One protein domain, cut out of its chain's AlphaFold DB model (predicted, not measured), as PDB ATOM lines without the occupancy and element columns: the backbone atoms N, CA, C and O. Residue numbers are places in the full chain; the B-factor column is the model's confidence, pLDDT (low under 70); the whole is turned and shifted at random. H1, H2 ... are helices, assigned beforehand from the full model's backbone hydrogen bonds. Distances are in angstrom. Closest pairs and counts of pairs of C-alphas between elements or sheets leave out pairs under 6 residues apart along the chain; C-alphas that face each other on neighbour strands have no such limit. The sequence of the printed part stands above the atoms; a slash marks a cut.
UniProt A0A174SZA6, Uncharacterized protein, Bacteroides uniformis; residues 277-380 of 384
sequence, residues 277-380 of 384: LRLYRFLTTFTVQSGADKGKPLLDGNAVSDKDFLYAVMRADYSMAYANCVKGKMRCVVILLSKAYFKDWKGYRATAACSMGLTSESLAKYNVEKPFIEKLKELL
ATOM      1  N   LEU A 277      16.872  46.720  79.744       85.56
ATOM      2  CA  LEU A 277      15.814  45.883  80.332       85.56
ATOM      3  C   LEU A 277      15.120  46.570  81.517       85.56
ATOM      4  O   LEU A 277      13.913  46.419  81.698       85.56
ATOM      5  N   ARG A 278      15.871  47.337  82.316       86.75
ATOM      6  CA  ARG A 278      15.324  48.094  83.449       86.75
ATOM      7  C   ARG A 278      14.407  49.207  82.942       86.75
ATOM      8  O   ARG A 278      13.295  49.359  83.439       86.75
ATOM      9  N   LEU A 279      14.854  49.916  81.903       91.56
ATOM     10  CA  LEU A 279      14.063  50.913  81.187       91.56
ATOM     11  C   LEU A 279      12.809  50.301  80.557       91.56
ATOM     12  O   LEU A 279      11.728  50.841  80.748       91.56
ATOM     13  N   TYR A 280      12.925  49.161  79.878       92.19
ATOM     14  CA  TYR A 280      11.789  48.461  79.281       92.19
ATOM     15  C   TYR A 280      10.723  48.117  80.327       92.19
ATOM     16  O   TYR A 280       9.580  48.537  80.187       92.19
ATOM     17  N   ARG A 281      11.112  47.442  81.420       91.12
ATOM     18  CA  ARG A 281      10.197  47.084  82.519       91.12
ATOM     19  C   ARG A 281       9.539  48.309  83.142       91.12
ATOM     20  O   ARG A 281       8.353  48.281  83.445       91.12
ATOM     21  N   PHE A 282      10.295  49.388  83.330       93.06
ATOM     22  CA  PHE A 282       9.736  50.641  83.822       93.06
ATOM     23  C   PHE A 282       8.693  51.205  82.854       93.06
ATOM     24  O   PHE A 282       7.602  51.556  83.280       93.06
ATOM     25  N   LEU A 283       8.974  51.252  81.551       93.38
ATOM     26  CA  LEU A 283       8.041  51.808  80.569       93.38
ATOM     27  C   LEU A 283       6.779  50.954  80.389       93.38
ATOM     28  O   LEU A 283       5.710  51.515  80.155       93.38
ATOM     29  N   THR A 284       6.869  49.632  80.537       92.38
ATOM     30  CA  THR A 284       5.709  48.732  80.426       92.38
ATOM     31  C   THR A 284       4.866  48.647  81.699       92.38
ATOM     32  O   THR A 284       3.743  48.154  81.645       92.38
ATOM     33  N   THR A 285       5.356  49.147  82.838       88.31
ATOM     34  CA  THR A 285       4.633  49.112  84.129       88.31
ATOM     35  C   THR A 285       4.247  50.492  84.650       88.31
ATOM     36  O   THR A 285       3.264  50.629  85.377       88.31
ATOM     37  N   PHE A 286       4.987  51.540  84.282       87.56
ATOM     38  CA  PHE A 286       4.699  52.897  84.716       87.56
ATOM     39  C   PHE A 286       3.441  53.412  84.021       87.56
ATOM     40  O   PHE A 286       3.425  53.613  82.807       87.56
ATOM     41  N   THR A 287       2.389  53.660  84.795       86.69
ATOM     42  CA  THR A 287       1.121  54.153  84.262       86.69
ATOM     43  C   THR A 287       1.123  55.670  84.112       86.69
ATOM     44  O   THR A 287       1.676  56.417  84.929       86.69
ATOM     45  N   VAL A 288       0.500  56.158  83.042       82.44
ATOM     46  CA  VAL A 288       0.294  57.593  82.835       82.44
ATOM     47  C   VAL A 288      -0.645  58.136  83.912       82.44
ATOM     48  O   VAL A 288      -1.722  57.590  84.143       82.44
ATOM     49  N   GLN A 289      -0.247  59.235  84.553       77.75
ATOM     50  CA  GLN A 289      -0.974  59.809  85.689       77.75
ATOM     51  C   GLN A 289      -2.046  60.835  85.268       77.75
ATOM     52  O   GLN A 289      -2.990  61.082  86.019       77.75
ATOM     53  N   SER A 290      -1.948  61.400  84.058       73.19
ATOM     54  CA  SER A 290      -2.842  62.453  83.555       73.19
ATOM     55  C   SER A 290      -3.040  62.403  82.025       73.19
ATOM     56  O   SER A 290      -2.221  61.848  81.297       73.19
ATOM     57  N   GLY A 291      -4.132  62.990  81.519       75.31
ATOM     58  CA  GLY A 291      -4.427  63.085  80.079       75.31
ATOM     59  C   GLY A 291      -5.160  61.876  79.475       75.31
ATOM     60  O   GLY A 291      -5.652  61.010  80.193       75.31
ATOM     61  N   ALA A 292      -5.243  61.834  78.139       74.12
ATOM     62  CA  ALA A 292      -6.027  60.842  77.384       74.12
ATOM     63  C   ALA A 292      -5.544  59.388  77.549       74.12
ATOM     64  O   ALA A 292      -6.319  58.452  77.375       74.12
ATOM     65  N   ASP A 293      -4.276  59.198  77.921       77.81
ATOM     66  CA  ASP A 293      -3.674  57.880  78.145       77.81
ATOM     67  C   ASP A 293      -3.614  57.485  79.627       77.81
ATOM     68  O   ASP A 293      -2.941  56.514  79.971       77.81
ATOM     69  N   LYS A 294      -4.305  58.217  80.517       81.44
ATOM     70  CA  LYS A 294      -4.311  57.940  81.960       81.44
ATOM     71  C   LYS A 294      -4.622  56.464  82.243       81.44
ATOM     72  O   LYS A 294      -5.587  55.910  81.729       81.44
ATOM     73  N   GLY A 295      -3.800  55.845  83.089       80.56
ATOM     74  CA  GLY A 295      -3.922  54.437  83.478       80.56
ATOM     75  C   GLY A 295      -3.261  53.438  82.522       80.56
ATOM     76  O   GLY A 295      -3.041  52.301  82.927       80.56
ATOM     77  N   LYS A 296      -2.874  53.840  81.304       85.25
ATOM     78  CA  LYS A 296      -2.128  52.973  80.378       85.25
ATOM     79  C   LYS A 296      -0.628  52.966  80.700       85.25
ATOM     80  O   LYS A 296      -0.117  53.984  81.183       85.25
ATOM     81  N   PRO A 297       0.090  51.862  80.420       88.12
ATOM     82  CA  PRO A 297       1.548  51.847  80.469       88.12
ATOM     83  C   PRO A 297       2.147  52.768  79.395       88.12
ATOM     84  O   PRO A 297       1.508  53.075  78.388       88.12
ATOM     85  N   LEU A 298       3.384  53.225  79.600       91.19
ATOM     86  CA  LEU A 298       4.059  54.117  78.649       91.19
ATOM     87  C   LEU A 298       4.494  53.430  77.362       91.19
ATOM     88  O   LEU A 298       4.645  54.113  76.351       91.19
ATOM     89  N   LEU A 299       4.723  52.123  77.410       93.88
ATOM     90  CA  LEU A 299       5.041  51.267  76.277       93.88
ATOM     91  C   LEU A 299       4.151  50.028  76.360       93.88
ATOM     92  O   LEU A 299       4.066  49.405  77.419       93.88
ATOM     93  N   ASP A 300       3.500  49.666  75.259       90.19
ATOM     94  CA  ASP A 300       2.720  48.435  75.195       90.19
ATOM     95  C   ASP A 300       3.657  47.223  75.096       90.19
ATOM     96  O   ASP A 300       4.203  46.910  74.036       90.19
ATOM     97  N   GLY A 301       3.848  46.546  76.229       86.75
ATOM     98  CA  GLY A 301       4.681  45.347  76.322       86.75
ATOM     99  C   GLY A 301       4.114  44.127  75.589       86.75
ATOM    100  O   GLY A 301       4.861  43.183  75.354       86.75
ATOM    101  N   ASN A 302       2.832  44.137  75.201       88.19
ATOM    102  CA  ASN A 302       2.255  43.076  74.372       88.19
ATOM    103  C   ASN A 302       2.606  43.266  72.890       88.19
ATOM    104  O   ASN A 302       2.727  42.287  72.159       88.19
ATOM    105  N   ALA A 303       2.773  44.518  72.454       85.50
ATOM    106  CA  ALA A 303       3.119  44.864  71.076       85.50
ATOM    107  C   ALA A 303       4.635  44.969  70.841       85.50
ATOM    108  O   ALA A 303       5.103  44.785  69.719       85.50
ATOM    109  N   VAL A 304       5.412  45.287  71.881       88.81
ATOM    110  CA  VAL A 304       6.864  45.494  71.795       88.81
ATOM    111  C   VAL A 304       7.560  44.592  72.800       88.81
ATOM    112  O   VAL A 304       7.432  44.816  74.004       88.81
ATOM    113  N   SER A 305       8.330  43.604  72.331       89.00
ATOM    114  CA  SER A 305       9.099  42.729  73.223       89.00
ATOM    115  C   SER A 305      10.331  43.434  73.807       89.00
ATOM    116  O   SER A 305      10.793  44.465  73.306       89.00
ATOM    117  N   ASP A 306      10.911  42.858  74.860       84.00
ATOM    118  CA  ASP A 306      12.164  43.333  75.452       84.00
ATOM    119  C   ASP A 306      13.334  43.293  74.452       84.00
ATOM    120  O   ASP A 306      14.172  44.198  74.440       84.00
ATOM    121  N   LYS A 307      13.365  42.284  73.572       85.06
ATOM    122  CA  LYS A 307      14.338  42.159  72.476       85.06
ATOM    123  C   LYS A 307      14.170  43.258  71.432       85.06
ATOM    124  O   LYS A 307      15.170  43.841  71.014       85.06
ATOM    125  N   ASP A 308      12.934  43.568  71.049       86.25
ATOM    126  CA  ASP A 308      12.663  44.621  70.066       86.25
ATOM    127  C   ASP A 308      12.993  45.998  70.637       86.25
ATOM    128  O   ASP A 308      13.580  46.843  69.961       86.25
ATOM    129  N   PHE A 309      12.702  46.215  71.920       92.12
ATOM    130  CA  PHE A 309      13.081  47.446  72.598       92.12
ATOM    131  C   PHE A 309      14.602  47.570  72.776       92.12
ATOM    132  O   PHE A 309      15.158  48.656  72.602       92.12
ATOM    133  N   LEU A 310      15.303  46.467  73.066       88.75
ATOM    134  CA  LEU A 310      16.767  46.433  73.080       88.75
ATOM    135  C   LEU A 310      17.347  46.824  71.722       88.75
ATOM    136  O   LEU A 310      18.254  47.656  71.655       88.75
ATOM    137  N   TYR A 311      16.813  46.248  70.649       88.94
ATOM    138  CA  TYR A 311      17.197  46.589  69.288       88.94
ATOM    139  C   TYR A 311      16.968  48.078  69.001       88.94
ATOM    140  O   TYR A 311      17.884  48.757  68.530       88.94
ATOM    141  N   ALA A 312      15.791  48.595  69.366       91.62
ATOM    142  CA  ALA A 312      15.427  49.993  69.175       91.62
ATOM    143  C   ALA A 312      16.408  50.946  69.862       91.62
ATOM    144  O   ALA A 312      16.897  51.891  69.244       91.62
ATOM    145  N   VAL A 313      16.767  50.662  71.116       92.94
ATOM    146  CA  VAL A 313      17.734  51.468  71.869       92.94
ATOM    147  C   VAL A 313      19.143  51.348  71.291       92.94
ATOM    148  O   VAL A 313      19.833  52.346  71.150       92.94
ATOM    149  N   MET A 314      19.613  50.156  70.927       89.44
ATOM    150  CA  MET A 314      21.003  50.005  70.471       89.44
ATOM    151  C   MET A 314      21.242  50.542  69.055       89.44
ATOM    152  O   MET A 314      22.374  50.901  68.720       89.44
ATOM    153  N   ARG A 315      20.202  50.599  68.216       88.31
ATOM    154  CA  ARG A 315      20.286  51.072  66.823       88.31
ATOM    155  C   ARG A 315      19.610  52.416  66.577       88.31
ATOM    156  O   ARG A 315      19.622  52.884  65.444       88.31
ATOM    157  N   ALA A 316      19.060  53.035  67.621       92.38
ATOM    158  CA  ALA A 316      18.241  54.236  67.516       92.38
ATOM    159  C   ALA A 316      17.061  54.079  66.532       92.38
ATOM    160  O   ALA A 316      16.655  55.050  65.903       92.38
ATOM    161  N   ASP A 317      16.515  52.869  66.392       91.75
ATOM    162  CA  ASP A 317      15.367  52.580  65.527       91.75
ATOM    163  C   ASP A 317      14.120  52.351  66.381       91.75
ATOM    164  O   ASP A 317      13.817  51.244  66.816       91.75
ATOM    165  N   TYR A 318      13.402  53.434  66.651       92.88
ATOM    166  CA  TYR A 318      12.213  53.426  67.492       92.88
ATOM    167  C   TYR A 318      10.922  53.293  66.691       92.88
ATOM    168  O   TYR A 318       9.864  53.497  67.269       92.88
ATOM    169  N   SER A 319      10.958  52.949  65.404       87.25
ATOM    170  CA  SER A 319       9.762  52.875  64.548       87.25
ATOM    171  C   SER A 319       8.620  52.065  65.186       87.25
ATOM    172  O   SER A 319       7.511  52.574  65.375       87.25
ATOM    173  N   MET A 320       8.917  50.844  65.636       85.94
ATOM    174  CA  MET A 320       7.945  49.962  66.287       85.94
ATOM    175  C   MET A 320       7.605  50.392  67.722       85.94
ATOM    176  O   MET A 320       6.436  50.412  68.113       85.94
ATOM    177  N   ALA A 321       8.617  50.768  68.509       90.19
ATOM    178  CA  ALA A 321       8.426  51.191  69.896       90.19
ATOM    179  C   ALA A 321       7.610  52.487  69.989       90.19
ATOM    180  O   ALA A 321       6.784  52.650  70.879       90.19
ATOM    181  N   TYR A 322       7.813  53.407  69.049       93.31
ATOM    182  CA  TYR A 322       7.180  54.715  69.036       93.31
ATOM    183  C   TYR A 322       5.719  54.666  68.589       93.31
ATOM    184  O   TYR A 322       4.907  55.441  69.096       93.31
ATOM    185  N   ALA A 323       5.373  53.729  67.701       89.88
ATOM    186  CA  ALA A 323       3.987  53.453  67.335       89.88
ATOM    187  C   ALA A 323       3.152  52.956  68.532       89.88
ATOM    188  O   ALA A 323       1.964  53.257  68.611       89.88
ATOM    189  N   ASN A 324       3.788  52.266  69.486       92.44
ATOM    190  CA  ASN A 324       3.139  51.569  70.598       92.44
ATOM    191  C   ASN A 324       3.475  52.181  71.972       92.44
ATOM    192  O   ASN A 324       3.594  51.474  72.974       92.44
ATOM    193  N   CYS A 325       3.674  53.501  72.033       91.62
ATOM    194  CA  CYS A 325       4.041  54.190  73.269       91.62
ATOM    195  C   CYS A 325       3.360  55.549  73.444       91.62
ATOM    196  O   CYS A 325       2.812  56.146  72.512       91.62
ATOM    197  N   VAL A 326       3.509  56.110  74.643       90.62
ATOM    198  CA  VAL A 326       3.155  57.498  74.939       90.62
ATOM    199  C   VAL A 326       4.235  58.423  74.379       90.62
ATOM    200  O   VAL A 326       5.280  58.665  74.994       90.62
ATOM    201  N   LYS A 327       3.958  58.967  73.189       88.00
ATOM    202  CA  LYS A 327       4.911  59.695  72.334       88.00
ATOM    203  C   LYS A 327       5.745  60.740  73.078       88.00
ATOM    204  O   LYS A 327       6.967  60.740  72.960       88.00
ATOM    205  N   GLY A 328       5.115  61.619  73.863       86.62
ATOM    206  CA  GLY A 328       5.817  62.689  74.587       86.62
ATOM    207  C   GLY A 328       6.831  62.165  75.611       86.62
ATOM    208  O   GLY A 328       7.954  62.667  75.683       86.62
ATOM    209  N   LYS A 329       6.476  61.105  76.349       89.38
ATOM    210  CA  LYS A 329       7.370  60.487  77.338       89.38
ATOM    211  C   LYS A 329       8.483  59.689  76.663       89.38
ATOM    212  O   LYS A 329       9.625  59.769  77.103       89.38
ATOM    213  N   MET A 330       8.197  59.022  75.543       92.94
ATOM    214  CA  MET A 330       9.224  58.324  74.765       92.94
ATOM    215  C   MET A 330      10.253  59.287  74.156       92.94
ATOM    216  O   MET A 330      11.450  59.030  74.242       92.94
ATOM    217  N   ARG A 331       9.827  60.443  73.623       92.75
ATOM    218  CA  ARG A 331      10.757  61.495  73.161       92.75
ATOM    219  C   ARG A 331      11.689  61.962  74.286       92.75
ATOM    220  O   ARG A 331      12.894  62.079  74.071       92.75
ATOM    221  N   CYS A 332      11.143  62.172  75.489       92.62
ATOM    222  CA  CYS A 332      11.928  62.515  76.675       92.62
ATOM    223  C   CYS A 332      12.972  61.438  77.000       92.62
ATOM    224  O   CYS A 332      14.150  61.760  77.167       92.62
ATOM    225  N   VAL A 333      12.561  60.166  77.020       94.12
ATOM    226  CA  VAL A 333      13.455  59.021  77.251       94.12
ATOM    227  C   VAL A 333      14.592  59.006  76.234       94.12
ATOM    228  O   VAL A 333      15.747  59.013  76.639       94.12
ATOM    229  N   VAL A 334      14.292  59.066  74.932       94.31
ATOM    230  CA  VAL A 334      15.299  59.079  73.852       94.31
ATOM    231  C   VAL A 334      16.308  60.216  74.047       94.31
ATOM    232  O   VAL A 334      17.519  60.031  73.901       94.31
ATOM    233  N   ILE A 335      15.841  61.408  74.418       93.50
ATOM    234  CA  ILE A 335      16.703  62.579  74.599       93.50
ATOM    235  C   ILE A 335      17.600  62.461  75.821       93.50
ATOM    236  O   ILE A 335      18.793  62.761  75.723       93.50
ATOM    237  N   LEU A 336      17.052  62.055  76.958       92.88
ATOM    238  CA  LEU A 336      17.837  61.948  78.180       92.88
ATOM    239  C   LEU A 336      18.817  60.774  78.088       92.88
ATOM    240  O   LEU A 336      19.997  60.933  78.397       92.88
ATOM    241  N   LEU A 337      18.361  59.647  77.540       92.88
ATOM    242  CA  LEU A 337      19.173  58.461  77.304       92.88
ATOM    243  C   LEU A 337      20.335  58.733  76.343       92.88
ATOM    244  O   LEU A 337      21.477  58.410  76.662       92.88
ATOM    245  N   SER A 338      20.062  59.365  75.195       92.75
ATOM    246  CA  SER A 338      21.093  59.678  74.192       92.75
ATOM    247  C   SER A 338      22.245  60.492  74.781       92.75
ATOM    248  O   SER A 338      23.401  60.125  74.601       92.75
ATOM    249  N   LYS A 339      21.939  61.558  75.531       91.62
ATOM    250  CA  LYS A 339      22.952  62.412  76.175       91.62
ATOM    251  C   LYS A 339      23.764  61.684  77.241       91.62
ATOM    252  O   LYS A 339      24.937  61.990  77.411       91.62
ATOM    253  N   ALA A 340      23.122  60.792  77.984       89.62
ATOM    254  CA  ALA A 340      23.733  60.127  79.123       89.62
ATOM    255  C   ALA A 340      24.631  58.951  78.713       89.62
ATOM    256  O   ALA A 340      25.680  58.742  79.319       89.62
ATOM    257  N   TYR A 341      24.234  58.192  77.688       87.81
ATOM    258  CA  TYR A 341      24.820  56.876  77.425       87.81
ATOM    259  C   TYR A 341      25.490  56.707  76.063       87.81
ATOM    260  O   TYR A 341      26.178  55.706  75.878       87.81
ATOM    261  N   PHE A 342      25.317  57.614  75.102       88.44
ATOM    262  CA  PHE A 342      25.844  57.420  73.748       88.44
ATOM    263  C   PHE A 342      26.958  58.412  73.424       88.44
ATOM    264  O   PHE A 342      26.820  59.612  73.658       88.44
ATOM    265  N   LYS A 343      28.067  57.905  72.858       87.19
ATOM    266  CA  LYS A 343      29.226  58.733  72.477       87.19
ATOM    267  C   LYS A 343      28.826  59.759  71.417       87.19
ATOM    268  O   LYS A 343      29.023  60.956  71.606       87.19
ATOM    269  N   ASP A 344      28.196  59.287  70.343       90.31
ATOM    270  CA  ASP A 344      27.591  60.138  69.319       90.31
ATOM    271  C   ASP A 344      26.102  60.367  69.610       90.31
ATOM    272  O   ASP A 344      25.204  59.862  68.934       90.31
ATOM    273  N   TRP A 345      25.822  61.127  70.668       91.75
ATOM    274  CA  TRP A 345      24.447  61.435  71.058       91.75
ATOM    275  C   TRP A 345      23.700  62.281  70.013       91.75
ATOM    276  O   TRP A 345      22.468  62.251  69.976       91.75
ATOM    277  N   LYS A 346      24.413  63.044  69.169       92.38
ATOM    278  CA  LYS A 346      23.810  63.860  68.103       92.38
ATOM    279  C   LYS A 346      23.352  62.980  66.942       92.38
ATOM    280  O   LYS A 346      22.189  63.083  66.555       92.38
ATOM    281  N   GLY A 347      24.218  62.093  66.449       91.44
ATOM    282  CA  GLY A 347      23.864  61.112  65.422       91.44
ATOM    283  C   GLY A 347      22.768  60.166  65.900       91.44
ATOM    284  O   GLY A 347      21.776  59.983  65.201       91.44
ATOM    285  N   TYR A 348      22.856  59.692  67.149       93.56
ATOM    286  CA  TYR A 348      21.808  58.876  67.766       93.56
ATOM    287  C   TYR A 348      20.435  59.553  67.702       93.56
ATOM    288  O   TYR A 348      19.446  58.941  67.307       93.56
ATOM    289  N   ARG A 349      20.356  60.837  68.075       94.19
ATOM    290  CA  ARG A 349      19.095  61.593  68.040       94.19
ATOM    291  C   ARG A 349      18.573  61.800  66.629       94.19
ATOM    292  O   ARG A 349      17.362  61.744  66.452       94.19
ATOM    293  N   ALA A 350      19.449  62.048  65.659       90.50
ATOM    294  CA  ALA A 350      19.045  62.207  64.267       90.50
ATOM    295  C   ALA A 350      18.442  60.905  63.718       90.50
ATOM    296  O   ALA A 350      17.353  60.928  63.144       90.50
ATOM    297  N   THR A 351      19.090  59.763  63.975       91.88
ATOM    298  CA  THR A 351      18.582  58.439  63.590       91.88
ATOM    299  C   THR A 351      17.277  58.100  64.314       91.88
ATOM    300  O   THR A 351      16.307  57.723  63.659       91.88
ATOM    301  N   ALA A 352      17.204  58.341  65.628       93.31
ATOM    302  CA  ALA A 352      15.983  58.133  66.407       93.31
ATOM    303  C   ALA A 352      14.827  58.993  65.890       93.31
ATOM    304  O   ALA A 352      13.752  58.464  65.620       93.31
ATOM    305  N   ALA A 353      15.049  60.294  65.685       90.12
ATOM    306  CA  ALA A 353      14.037  61.194  65.145       90.12
ATOM    307  C   ALA A 353      13.528  60.702  63.784       90.12
ATOM    308  O   ALA A 353      12.318  60.580  63.606       90.12
ATOM    309  N   CYS A 354      14.438  60.327  62.879       89.06
ATOM    310  CA  CYS A 354      14.092  59.798  61.562       89.06
ATOM    311  C   CYS A 354      13.230  58.526  61.661       89.06
ATOM    312  O   CYS A 354      12.155  58.471  61.066       89.06
ATOM    313  N   SER A 355      13.622  57.553  62.498       91.81
ATOM    314  CA  SER A 355      12.849  56.314  62.713       91.81
ATOM    315  C   SER A 355      11.440  56.554  63.274       91.81
ATOM    316  O   SER A 355      10.530  55.758  63.063       91.81
ATOM    317  N   MET A 356      11.246  57.673  63.976       90.12
ATOM    318  CA  MET A 356       9.983  58.081  64.594       90.12
ATOM    319  C   MET A 356       9.131  58.979  63.679       90.12
ATOM    320  O   MET A 356       8.067  59.437  64.105       90.12
ATOM    321  N   GLY A 357       9.597  59.281  62.460       87.56
ATOM    322  CA  GLY A 357       8.949  60.231  61.549       87.56
ATOM    323  C   GLY A 357       9.005  61.684  62.041       87.56
ATOM    324  O   GLY A 357       8.070  62.451  61.824       87.56
ATOM    325  N   LEU A 358      10.065  62.061  62.763       90.25
ATOM    326  CA  LEU A 358      10.273  63.386  63.352       90.25
ATOM    327  C   LEU A 358      11.555  64.042  62.825       90.25
ATOM    328  O   LEU A 358      12.506  63.376  62.424       90.25
ATOM    329  N   THR A 359      11.629  65.368  62.941       83.25
ATOM    330  CA  THR A 359      12.904  66.097  62.857       83.25
ATOM    331  C   THR A 359      13.619  66.092  64.211       83.25
ATOM    332  O   THR A 359      12.972  66.003  65.259       83.25
ATOM    333  N   SER A 360      14.947  66.253  64.226       80.75
ATOM    334  CA  SER A 360      15.731  66.382  65.471       80.75
ATOM    335  C   SER A 360      15.233  67.519  66.376       80.75
ATOM    336  O   SER A 360      15.260  67.407  67.601       80.75
ATOM    337  N   GLU A 361      14.725  68.599  65.782       82.31
ATOM    338  CA  GLU A 361      14.098  69.721  66.491       82.31
ATOM    339  C   GLU A 361      12.756  69.326  67.115       82.31
ATOM    340  O   GLU A 361      12.471  69.664  68.263       82.31
ATOM    341  N   SER A 362      11.931  68.572  66.384       80.69
ATOM    342  CA  SER A 362      10.635  68.085  66.873       80.69
ATOM    343  C   SER A 362      10.787  67.013  67.951       80.69
ATOM    344  O   SER A 362       9.952  66.930  68.852       80.69
ATOM    345  N   LEU A 363      11.869  66.231  67.904       85.12
ATOM    346  CA  LEU A 363      12.233  65.293  68.964       85.12
ATOM    347  C   LEU A 363      12.442  66.034  70.295       85.12
ATOM    348  O   LEU A 363      11.984  65.557  71.330       85.12
ATOM    349  N   ALA A 364      13.066  67.220  70.263       81.12
ATOM    350  CA  ALA A 364      13.314  68.064  71.437       81.12
ATOM    351  C   ALA A 364      12.065  68.750  72.005       81.12
ATOM    352  O   ALA A 364      12.093  69.229  73.137       81.12
ATOM    353  N   LYS A 365      10.958  68.752  71.262       80.88
ATOM    354  CA  LYS A 365       9.675  69.302  71.703       80.88
ATOM    355  C   LYS A 365       8.877  68.220  72.432       80.88
ATOM    356  O   LYS A 365       8.080  67.491  71.832       80.88
ATOM    357  N   TYR A 366       9.108  68.119  73.740       80.94
ATOM    358  CA  TYR A 366       8.321  67.301  74.660       80.94
ATOM    359  C   TYR A 366       8.047  68.068  75.957       80.94
ATOM    360  O   TYR A 366       8.898  68.805  76.445       80.94
ATOM    361  N   ASN A 367       6.861  67.863  76.527       76.06
ATOM    362  CA  ASN A 367       6.531  68.297  77.877       76.06
ATOM    363  C   ASN A 367       6.176  67.050  78.688       76.06
ATOM    364  O   ASN A 367       5.321  66.267  78.269       76.06
ATOM    365  N   VAL A 368       6.872  66.825  79.798       81.88
ATOM    366  CA  VAL A 368       6.654  65.664  80.662       81.88
ATOM    367  C   VAL A 368       6.646  66.090  82.120       81.88
ATOM    368  O   VAL A 368       7.301  67.049  82.519       81.88
ATOM    369  N   GLU A 369       5.894  65.350  82.921       81.25
ATOM    370  CA  GLU A 369       5.718  65.620  84.343       81.25
ATOM    371  C   GLU A 369       7.055  65.460  85.091       81.25
ATOM    372  O   GLU A 369       7.766  64.469  84.901       81.25
ATOM    373  N   LYS A 370       7.379  66.396  85.993       84.81
ATOM    374  CA  LYS A 370       8.595  66.333  86.826       84.81
ATOM    375  C   LYS A 370       8.752  64.987  87.565       84.81
ATOM    376  O   LYS A 370       9.838  64.420  87.478       84.81
ATOM    377  N   PRO A 371       7.700  64.396  88.176       84.56
ATOM    378  CA  PRO A 371       7.798  63.078  88.814       84.56
ATOM    379  C   PRO A 371       8.235  61.943  87.878       84.56
ATOM    380  O   PRO A 371       8.869  60.989  88.321       84.56
ATOM    381  N   PHE A 372       7.902  62.025  86.585       87.50
ATOM    382  CA  PHE A 372       8.345  61.036  85.604       87.50
ATOM    383  C   PHE A 372       9.847  61.160  85.332       87.50
ATOM    384  O   PHE A 372      10.535  60.144  85.282       87.50
ATOM    385  N   ILE A 373      10.359  62.389  85.198       89.00
ATOM    386  CA  ILE A 373      11.796  62.630  85.015       89.00
ATOM    387  C   ILE A 373      12.580  62.159  86.245       89.00
ATOM    388  O   ILE A 373      13.591  61.491  86.068       89.00
ATOM    389  N   GLU A 374      12.120  62.462  87.463       89.25
ATOM    390  CA  GLU A 374      12.798  62.030  88.698       89.25
ATOM    391  C   GLU A 374      12.920  60.501  88.763       89.25
ATOM    392  O   GLU A 374      14.024  59.971  88.868       89.25
ATOM    393  N   LYS A 375      11.817  59.773  88.550       89.44
ATOM    394  CA  LYS A 375      11.843  58.301  88.500       89.44
ATOM    395  C   LYS A 375      12.716  57.757  87.372       89.44
ATOM    396  O   LYS A 375      13.363  56.726  87.525       89.44
ATOM    397  N   LEU A 376      12.752  58.441  86.229       90.12
ATOM    398  CA  LEU A 376      13.627  58.062  85.124       90.12
ATOM    399  C   LEU A 376      15.111  58.269  85.479       90.12
ATOM    400  O   LEU A 376      15.928  57.437  85.096       90.12
ATOM    401  N   LYS A 377      15.460  59.321  86.231       90.12
ATOM    402  CA  LYS A 377      16.821  59.554  86.748       90.12
ATOM    403  C   LYS A 377      17.219  58.535  87.816       90.12
ATOM    404  O   LYS A 377      18.336  58.031  87.770       90.12
ATOM    405  N   GLU A 378      16.306  58.167  88.718       87.75
ATOM    406  CA  GLU A 378      16.514  57.069  89.679       87.75
ATOM    407  C   GLU A 378      16.817  55.741  88.963       87.75
ATOM    408  O   GLU A 378      17.667  54.952  89.385       87.75
ATOM    409  N   LEU A 379      16.128  55.496  87.844       86.25
ATOM    410  CA  LEU A 379      16.307  54.300  87.028       86.25
ATOM    411  C   LEU A 379      17.622  54.310  86.235       86.25
ATOM    412  O   LEU A 379      18.261  53.263  86.081       86.25
ATOM    413  N   LEU A 380      17.982  55.479  85.704       85.81
ATOM    414  CA  LEU A 380      19.083  55.721  84.779       85.81
ATOM    415  C   LEU A 380      19.991  56.838  85.331       85.81
ATOM    416  O   LEU A 380      19.922  57.979  84.869       85.81
TER     417      LEU A 380
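This is residues 277 to 380 of the 384 residues of an uncharacterized protein of Bacteroides uniformis (UniProt A0A174SZA6). Short helices gather about the longest one, H4, which lies nearest the middle and folds back into H5 as a helical hairpin, with small H6 packed on H5. H1, H2 and H3 lie on one side of H4, and H7 comes close to both H1 and H4; the long link from H1 to H2 loops away to one end. The printed part has 104 residues, with seven named helices, H1 to H7 in order, and no named strand: all helix. It is compact, with a radius of gyration of the C-alphas of 12.6 A, and spans 34 by 27 by 25 A.

H1, residues 277 to 285, begins at C-alpha 277 (15.814, 45.883, 80.332). H2 is residues 306 to 315, 14.2 A long, and H3 residues 319 to 323. H4, residues 327 to 341, is 20.7 A long; H5, residues 345 to 355, 15.2 A. H6 is residues 360 to 363. H7, residues 370 to 379, ends at C-alpha 379 (16.307, 54.300, 87.028).

H1 touches H2 at a steep tilt of 59 degrees, opposite ways; their closest C-alphas, Tyr 280 and Asp 306, are 6.4 A apart. H2 touches H3, closest at the C-alphas of Phe 309 and Ala 321, 6.6 A. H2 and H4 are only just apart, closest 8.2 A. With residues 334 to 339 alone, H4 touches H5 in their hairpin, at a shallow tilt of 28 degrees, opposite ways; the closest C-alphas, Ser 338 and Trp 345, are 4.9 A apart. H5 touches H6, closest at the C-alphas of Ala 350 and Ser 360, 5.5 A. H7 is close to but not clearly touching H1, with the C-alphas of Leu 279 and Leu 379 closest at 7.1 A. Every O i to N i+4 pair is within hydrogen-bond range in H1, H2, H3, H4, H5 and H7; H6 is too short for such a pair.

The C-alphas farthest apart, Ala 292 and Lys 343, are 35.7 A apart. The printed part has no cut. The link from H1 to H2, residues 286 to 305, is long. Mean pLDDT of the printed part is 88.1, and no printed residue is under 70.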